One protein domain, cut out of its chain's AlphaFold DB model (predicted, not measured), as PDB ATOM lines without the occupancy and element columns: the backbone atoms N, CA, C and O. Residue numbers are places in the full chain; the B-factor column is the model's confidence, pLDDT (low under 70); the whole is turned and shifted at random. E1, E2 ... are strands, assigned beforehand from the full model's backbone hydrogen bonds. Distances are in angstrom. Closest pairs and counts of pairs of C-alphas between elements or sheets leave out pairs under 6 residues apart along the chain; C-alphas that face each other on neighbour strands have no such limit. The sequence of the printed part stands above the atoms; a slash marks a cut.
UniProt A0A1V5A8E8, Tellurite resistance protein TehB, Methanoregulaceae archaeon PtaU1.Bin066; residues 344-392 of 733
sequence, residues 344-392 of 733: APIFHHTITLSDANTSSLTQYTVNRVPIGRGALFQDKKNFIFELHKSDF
ATOM      1  N   ALA A 344       7.569 -15.426  30.347       93.31
ATOM      2  CA  ALA A 344       8.637 -14.444  30.235       93.31
ATOM      3  C   ALA A 344       9.195 -14.422  28.795       93.31
ATOM      4  O   ALA A 344       9.493 -15.490  28.253       93.31
ATOM      5  N   PRO A 345       9.437 -13.237  28.193       93.50
ATOM      6  CA  PRO A 345       9.902 -13.126  26.805       93.50
ATOM      7  C   PRO A 345      11.178 -13.910  26.476       93.50
ATOM      8  O   PRO A 345      11.382 -14.317  25.340       93.50
ATOM      9  N   ILE A 346      12.025 -14.166  27.476       95.00
ATOM     10  CA  ILE A 346      13.250 -14.966  27.334       95.00
ATOM     11  C   ILE A 346      12.983 -16.436  26.964       95.00
ATOM     12  O   ILE A 346      13.884 -17.117  26.484       95.00
ATOM     13  N   PHE A 347      11.756 -16.926  27.151       95.94
ATOM     14  CA  PHE A 347      11.345 -18.287  26.799       95.94
ATOM     15  C   PHE A 347      10.442 -18.338  25.563       95.94
ATOM     16  O   PHE A 347       9.917 -19.404  25.236       95.94
ATOM     17  N   HIS A 348      10.238 -17.214  24.870       96.44
ATOM     18  CA  HIS A 348       9.422 -17.181  23.659       96.44
ATOM     19  C   HIS A 348      10.120 -17.903  22.504       96.44
ATOM     20  O   HIS A 348      11.294 -17.662  22.217       96.44
ATOM     21  N   HIS A 349       9.404 -18.806  21.837       97.88
ATOM     22  CA  HIS A 349       9.937 -19.587  20.717       97.88
ATOM     23  C   HIS A 349       8.830 -20.095  19.790       97.88
ATOM     24  O   HIS A 349       7.649 -20.106  20.144       97.88
ATOM     25  N   THR A 350       9.222 -20.551  18.603       98.06
ATOM     26  CA  THR A 350       8.374 -21.342  17.707       98.06
ATOM     27  C   THR A 350       8.689 -22.827  17.819       98.06
ATOM     28  O   THR A 350       9.795 -23.217  18.195       98.06
ATOM     29  N   ILE A 351       7.717 -23.656  17.453       98.25
ATOM     30  CA  ILE A 351       7.820 -25.103  17.298       98.25
ATOM     31  C   ILE A 351       7.339 -25.411  15.877       98.25
ATOM     32  O   ILE A 351       6.166 -25.217  15.564       98.25
ATOM     33  N   THR A 352       8.241 -25.853  15.005       98.31
ATOM     34  CA  THR A 352       7.977 -26.038  13.571       98.31
ATOM     35  C   THR A 352       8.178 -27.496  13.178       98.31
ATOM     36  O   THR A 352       9.260 -28.044  13.376       98.31
ATOM     37  N   LEU A 353       7.144 -28.116  12.612       97.94
ATOM     38  CA  LEU A 353       7.181 -29.452  12.027       97.94
ATOM     39  C   LEU A 353       7.416 -29.351  10.518       97.94
ATOM     40  O   LEU A 353       6.585 -28.785   9.807       97.94
ATOM     41  N   SER A 354       8.502 -29.937  10.024       96.50
ATOM     42  CA  SER A 354       8.873 -29.945   8.602       96.50
ATOM     43  C   SER A 354       9.367 -31.323   8.148       96.50
ATOM     44  O   SER A 354       9.632 -32.202   8.976       96.50
ATOM     45  N   ASP A 355       9.476 -31.519   6.828       94.12
ATOM     46  CA  ASP A 355      10.156 -32.685   6.251       94.12
ATOM     47  C   ASP A 355      11.593 -32.768   6.822       94.12
ATOM     48  O   ASP A 355      12.270 -31.756   7.037       94.12
ATOM     49  N   ALA A 356      12.057 -33.978   7.129       86.25
ATOM     50  CA  ALA A 356      13.408 -34.183   7.624       86.25
ATOM     51  C   ALA A 356      14.445 -34.006   6.506       86.25
ATOM     52  O   ALA A 356      14.235 -34.414   5.363       86.25
ATOM     53  N   ASN A 357      15.620 -33.481   6.860       73.31
ATOM     54  CA  ASN A 357      16.790 -33.588   5.989       73.31
ATOM     55  C   ASN A 357      17.210 -35.065   5.884       73.31
ATOM     56  O   ASN A 357      16.931 -35.855   6.786       73.31
ATOM     57  N   THR A 358      17.945 -35.418   4.826       60.84
ATOM     58  CA  THR A 358      18.372 -36.787   4.460       60.84
ATOM     59  C   THR A 358      19.113 -37.595   5.545       60.84
ATOM     60  O   THR A 358      19.418 -38.760   5.318       60.84
ATOM     61  N   SER A 359      19.397 -37.018   6.716       56.31
ATOM     62  CA  SER A 359      20.119 -37.632   7.835       56.31
ATOM     63  C   SER A 359      19.261 -38.051   9.047       56.31
ATOM     64  O   SER A 359      19.838 -38.553  10.009       56.31
ATOM     65  N   SER A 360      17.937 -37.828   9.074       57.59
ATOM     66  CA  SER A 360      17.075 -38.321  10.177       57.59
ATOM     67  C   SER A 360      16.598 -39.753   9.918       57.59
ATOM     68  O   SER A 360      16.313 -40.132   8.784       57.59
ATOM     69  N   LEU A 361      16.473 -40.541  10.992       59.16
ATOM     70  CA  LEU A 361      15.828 -41.860  10.977       59.16
ATOM     71  C   LEU A 361      14.300 -41.758  10.793       59.16
ATOM     72  O   LEU A 361      13.647 -42.757  10.497       59.16
ATOM     73  N   THR A 362      13.732 -40.560  10.965       68.06
ATOM     74  CA  THR A 362      12.307 -40.268  10.782       68.06
ATOM     75  C   THR A 362      12.080 -39.362   9.573       68.06
ATOM     76  O   THR A 362      12.941 -38.573   9.196       68.06
ATOM     77  N   GLN A 363      10.898 -39.453   8.959       86.06
ATOM     78  CA  GLN A 363      10.547 -38.630   7.793       86.06
ATOM     79  C   GLN A 363      10.355 -37.139   8.140       86.06
ATOM     80  O   GLN A 363      10.420 -36.300   7.244       86.06
ATOM     81  N   TYR A 364      10.133 -36.791   9.411       94.31
ATOM     82  CA  TYR A 364       9.778 -35.433   9.828       94.31
ATOM     83  C   TYR A 364      10.530 -35.012  11.087       94.31
ATOM     84  O   TYR A 364      10.754 -35.818  11.985       94.31
ATOM     85  N   THR A 365      10.855 -33.724  11.191       95.31
ATOM     86  CA  THR A 365      11.535 -33.171  12.371       95.31
ATOM     87  C   THR A 365      10.756 -32.022  12.988       95.31
ATOM     88  O   THR A 365      10.079 -31.273  12.288       95.31
ATOM     89  N   VAL A 366      10.884 -31.877  14.305       96.88
ATOM     90  CA  VAL A 366      10.339 -30.764  15.080       96.88
ATOM     91  C   VAL A 366      11.493 -29.862  15.499       96.88
ATOM     92  O   VAL A 366      12.336 -30.243  16.314       96.88
ATOM     93  N   ASN A 367      11.543 -28.663  14.926       96.62
ATOM     94  CA  ASN A 367      12.539 -27.651  15.245       96.62
ATOM     95  C   ASN A 367      11.969 -26.606  16.208       96.62
ATOM     96  O   ASN A 367      10.816 -26.200  16.065       96.62
ATOM     97  N   ARG A 368      12.783 -26.148  17.160       97.50
ATOM     98  CA  ARG A 368      12.407 -25.110  18.123       97.50
ATOM     99  C   ARG A 368      13.354 -23.935  17.995       97.50
ATOM    100  O   ARG A 368      14.559 -24.115  18.147       97.50
ATOM    101  N   VAL A 369      12.817 -22.755  17.708       97.25
ATOM    102  CA  VAL A 369      13.630 -21.569  17.406       97.25
ATOM    103  C   VAL A 369      13.182 -20.407  18.287       97.25
ATOM    104  O   VAL A 369      11.989 -20.092  18.275       97.25
ATOM    105  N   PRO A 370      14.093 -19.775  19.051       97.50
ATOM    106  CA  PRO A 370      13.769 -18.578  19.817       97.50
ATOM    107  C   PRO A 370      13.228 -17.464  18.921       97.50
ATOM    108  O   PRO A 370      13.669 -17.320  17.783       97.50
ATOM    109  N   ILE A 371      12.310 -16.656  19.444       94.19
ATOM    110  CA  ILE A 371      11.774 -15.487  18.731       94.19
ATOM    111  C   ILE A 371      11.888 -14.233  19.587       94.19
ATOM    112  O   ILE A 371      11.800 -14.303  20.813       94.19
ATOM    113  N   GLY A 372      12.085 -13.079  18.946       90.19
ATOM    114  CA  GLY A 372      12.242 -11.799  19.634       90.19
ATOM    115  C   GLY A 372      13.348 -11.851  20.694       90.19
ATOM    116  O   GLY A 372      14.525 -11.999  20.375       90.19
ATOM    117  N   ARG A 373      12.964 -11.743  21.974       91.81
ATOM    118  CA  ARG A 373      13.883 -11.805  23.129       91.81
ATOM    119  C   ARG A 373      14.145 -13.224  23.648       91.81
ATOM    120  O   ARG A 373      14.804 -13.366  24.677       91.81
ATOM    121  N   GLY A 374      13.615 -14.246  22.983       95.62
ATOM    122  CA  GLY A 374      13.782 -15.643  23.353       95.62
ATOM    123  C   GLY A 374      15.243 -16.087  23.332       95.62
ATOM    124  O   GLY A 374      16.039 -15.631  22.513       95.62
ATOM    125  N   ALA A 375      15.591 -17.029  24.205       96.44
ATOM    126  CA  ALA A 375      16.908 -17.651  24.240       96.44
ATOM    127  C   ALA A 375      16.844 -19.138  23.880       96.44
ATOM    128  O   ALA A 375      15.898 -19.837  24.229       96.44
ATOM    129  N   LEU A 376      17.899 -19.633  23.226       97.38
ATOM    130  CA  LEU A 376      18.072 -21.066  22.961       97.38
ATOM    131  C   LEU A 376      18.345 -21.849  24.256       97.38
ATOM    132  O   LEU A 376      17.911 -22.987  24.395       97.38
ATOM    133  N   PHE A 377      19.055 -21.225  25.198       97.38
ATOM    134  CA  PHE A 377      19.463 -21.814  26.468       97.38
ATOM    135  C   PHE A 377      19.359 -20.781  27.595       97.38
ATOM    136  O   PHE A 377      19.736 -19.620  27.414       97.38
ATOM    137  N   GLN A 378      18.883 -21.199  28.766       96.00
ATOM    138  CA  GLN A 378      18.962 -20.447  30.018       96.00
ATOM    139  C   GLN A 378      19.337 -21.380  31.163       96.00
ATOM    140  O   GLN A 378      18.692 -22.400  31.375       96.00
ATOM    141  N   ASP A 379      20.306 -20.960  31.966       94.81
ATOM    142  CA  ASP A 379      20.658 -21.596  33.230       94.81
ATOM    143  C   ASP A 379      20.532 -20.549  34.342       94.81
ATOM    144  O   ASP A 379      21.329 -19.610  34.421       94.81
ATOM    145  N   LYS A 380      19.483 -20.658  35.168       89.56
ATOM    146  CA  LYS A 380      19.208 -19.698  36.244       89.56
ATOM    147  C   LYS A 380      18.565 -20.377  37.447       89.56
ATOM    148  O   LYS A 380      17.626 -21.158  37.318       89.56
ATOM    149  N   LYS A 381      19.012 -19.990  38.647       85.25
ATOM    150  CA  LYS A 381      18.536 -20.553  39.922       85.25
ATOM    151  C   LYS A 381      18.637 -22.089  39.901       85.25
ATOM    152  O   LYS A 381      19.732 -22.612  39.689       85.25
ATOM    153  N   ASN A 382      17.505 -22.771  40.071       92.88
ATOM    154  CA  ASN A 382      17.355 -24.221  40.156       92.88
ATOM    155  C   ASN A 382      16.927 -24.873  38.833       92.88
ATOM    156  O   ASN A 382      16.777 -26.093  38.785       92.88
ATOM    157  N   PHE A 383      16.745 -24.086  37.770       96.44
ATOM    158  CA  PHE A 383      16.146 -24.539  36.521       96.44
ATOM    159  C   PHE A 383      17.064 -24.280  35.331       96.44
ATOM    160  O   PHE A 383      17.807 -23.296  35.280       96.44
ATOM    161  N   ILE A 384      16.976 -25.169  34.353       96.75
ATOM    162  CA  ILE A 384      17.610 -25.016  33.055       96.75
ATOM    163  C   ILE A 384      16.521 -25.138  31.990       96.75
ATOM    164  O   ILE A 384      15.645 -26.000  32.079       96.75
ATOM    165  N   PHE A 385      16.586 -24.254  31.004       97.12
ATOM    166  CA  PHE A 385      15.754 -24.256  29.813       97.12
ATOM    167  C   PHE A 385      16.646 -24.426  28.590       97.12
ATOM    168  O   PHE A 385      17.633 -23.701  28.458       97.12
ATOM    169  N   GLU A 386      16.314 -25.354  27.703       97.31
ATOM    170  CA  GLU A 386      17.094 -25.608  26.499       97.31
ATOM    171  C   GLU A 386      16.194 -26.050  25.343       97.31
ATOM    172  O   GLU A 386      15.386 -26.971  25.462       97.31
ATOM    173  N   LEU A 387      16.310 -25.360  24.212       97.31
ATOM    174  CA  LEU A 387      15.578 -25.686  22.998       97.31
ATOM    175  C   LEU A 387      16.415 -26.603  22.118       97.31
ATOM    176  O   LEU A 387      17.557 -26.303  21.774       97.31
ATOM    177  N   HIS A 388      15.797 -27.697  21.690       93.44
ATOM    178  CA  HIS A 388      16.440 -28.692  20.850       93.44
ATOM    179  C   HIS A 388      15.561 -29.081  19.665       93.44
ATOM    180  O   HIS A 388      14.323 -29.098  19.742       93.44
ATOM    181  N   LYS A 389      16.233 -29.466  18.579       94.44
ATOM    182  CA  LYS A 389      15.620 -30.197  17.475       94.44
ATOM    183  C   LYS A 389      15.375 -31.643  17.907       94.44
ATOM    184  O   LYS A 389      16.240 -32.257  18.525       94.44
ATOM    185  N   SER A 390      14.213 -32.180  17.561       93.62
ATOM    186  CA  SER A 390      13.845 -33.568  17.835       93.62
ATOM    187  C   SER A 390      13.195 -34.210  16.614       93.62
ATOM    188  O   SER A 390      12.649 -33.518  15.752       93.62
ATOM    189  N   ASP A 391      13.222 -35.534  16.553       93.75
ATOM    190  CA  ASP A 391      12.439 -36.286  15.577       93.75
ATOM    191  C   ASP A 391      10.937 -36.183  15.896       93.75
ATOM    192  O   ASP A 391      10.536 -35.966  17.046       93.75
ATOM    193  N   PHE A 392      10.095 -36.295  14.869       94.62
ATOM    194  CA  PHE A 392       8.646 -36.334  15.053       94.62
ATOM    195  C   PHE A 392       8.205 -37.700  15.592       94.62
ATOM    196  O   PHE A 392       8.573 -38.741  15.047       94.62
TER     197      PHE A 392
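AT A GLANCE: This is residues 344 to 392 of the 733 residues of the protein "Tellurite resistance protein TehB" of Methanoregulaceae archaeon PtaU1.Bin066 (UniProt A0A1V5A8E8). A long, narrow hairpin of two strands, E1 and E2, makes the main part of this elongated model, and a shorter hairpin, E3 and E4, points away toward the other end of the long axis, where its tip, residues 379 to 384, sticks out free. After E4 the backbone folds back to E2, where residues 390 to 391 pair briefly with residues 365 to 366. The printed part has 49 residues, with no named helix and four named strands in the order E1, E2, E3, E4 along the chain; they form two antiparallel sheets of two strands, E1 - E2 and E3 - E4. The class is all strand, yet under half of the residues, 22 of 49, are in named strands. The whole is loose, with a radius of gyration of the C-alphas of 12.8 A and spans of 38 by 22 by 12 A.

IN THESE COORDINATES: Find C-alpha 349 at (9.937, -19.587, 20.717); here E1 begins, and it runs through residues 349 to 355, from His 349 to Asp 355, over 19.5 A. Look next at C-alpha 364, at (9.778, -35.433, 9.828), where E2 begins; it holds residues 364 to 370, Tyr 364 to Pro 370, and is 20.0 A from first to last C-alpha. Further on, E3 takes residues 377 to 380, Phe 377 to Lys 380, and measures 10.0 A. E4 follows with residues 383 to 386, Phe 383 to Glu 386, over 10.1 A, and you find its end at C-alpha 386, at (17.094, -25.608, 26.499).

HOW THE PARTS SIT: Start with the hairpin of E1 and E2, which are antiparallel neighbours with 157 degrees between their N-to-C directions. Look along the pair for C-alphas that face each other: those of His 349 and Pro 370 are 4.1 A apart, and those of Asp 355 and Tyr 364 are 4.5 A apart. Between these ends, check N 352 and O 367, which are 2.8 A apart and within hydrogen-bond range, as are N 367 and O 352, also at 2.8 A. Beside E2 you meet a second, short pairing: residues 365 to 366 of E2 with residues 390 to 391, antiparallel. Move on to the hairpin of E3 and E4, antiparallel neighbours with 174 degrees between their directions. Here the C-alphas of Phe 377 and Glu 386 face each other at 4.5 A. N 378 and O 385 are within hydrogen-bond range at 2.8 A, and so are N 383 and O 380 at 3.1 A. The two hairpins keep their strands apart: E1 from E3 and E4, and E2 from E3 and E4, with no C-alpha of the one within 8 A of the other.

THE WHOLE: Take the C-alphas of Thr 358 and Lys 381, the two farthest apart, at 39.0 A; Thr 358 lies in the link from E1 to E2 and Lys 381 in the link from E3 to E4. The outline is elongated, but only just. From the first printed C-alpha, Ala 344, to the last, Phe 392, it is 26.6 A. The printed part has no cut. No link is long: E3 to E4 is a tight link of 2 residues, while E1 to E2, with 8, and E2 to E3, with 6, are short. In the B-factor column the mean pLDDT of the printed part is 90.9, and you find values under 70 at residues 358 to 362, where the model's confidence is low.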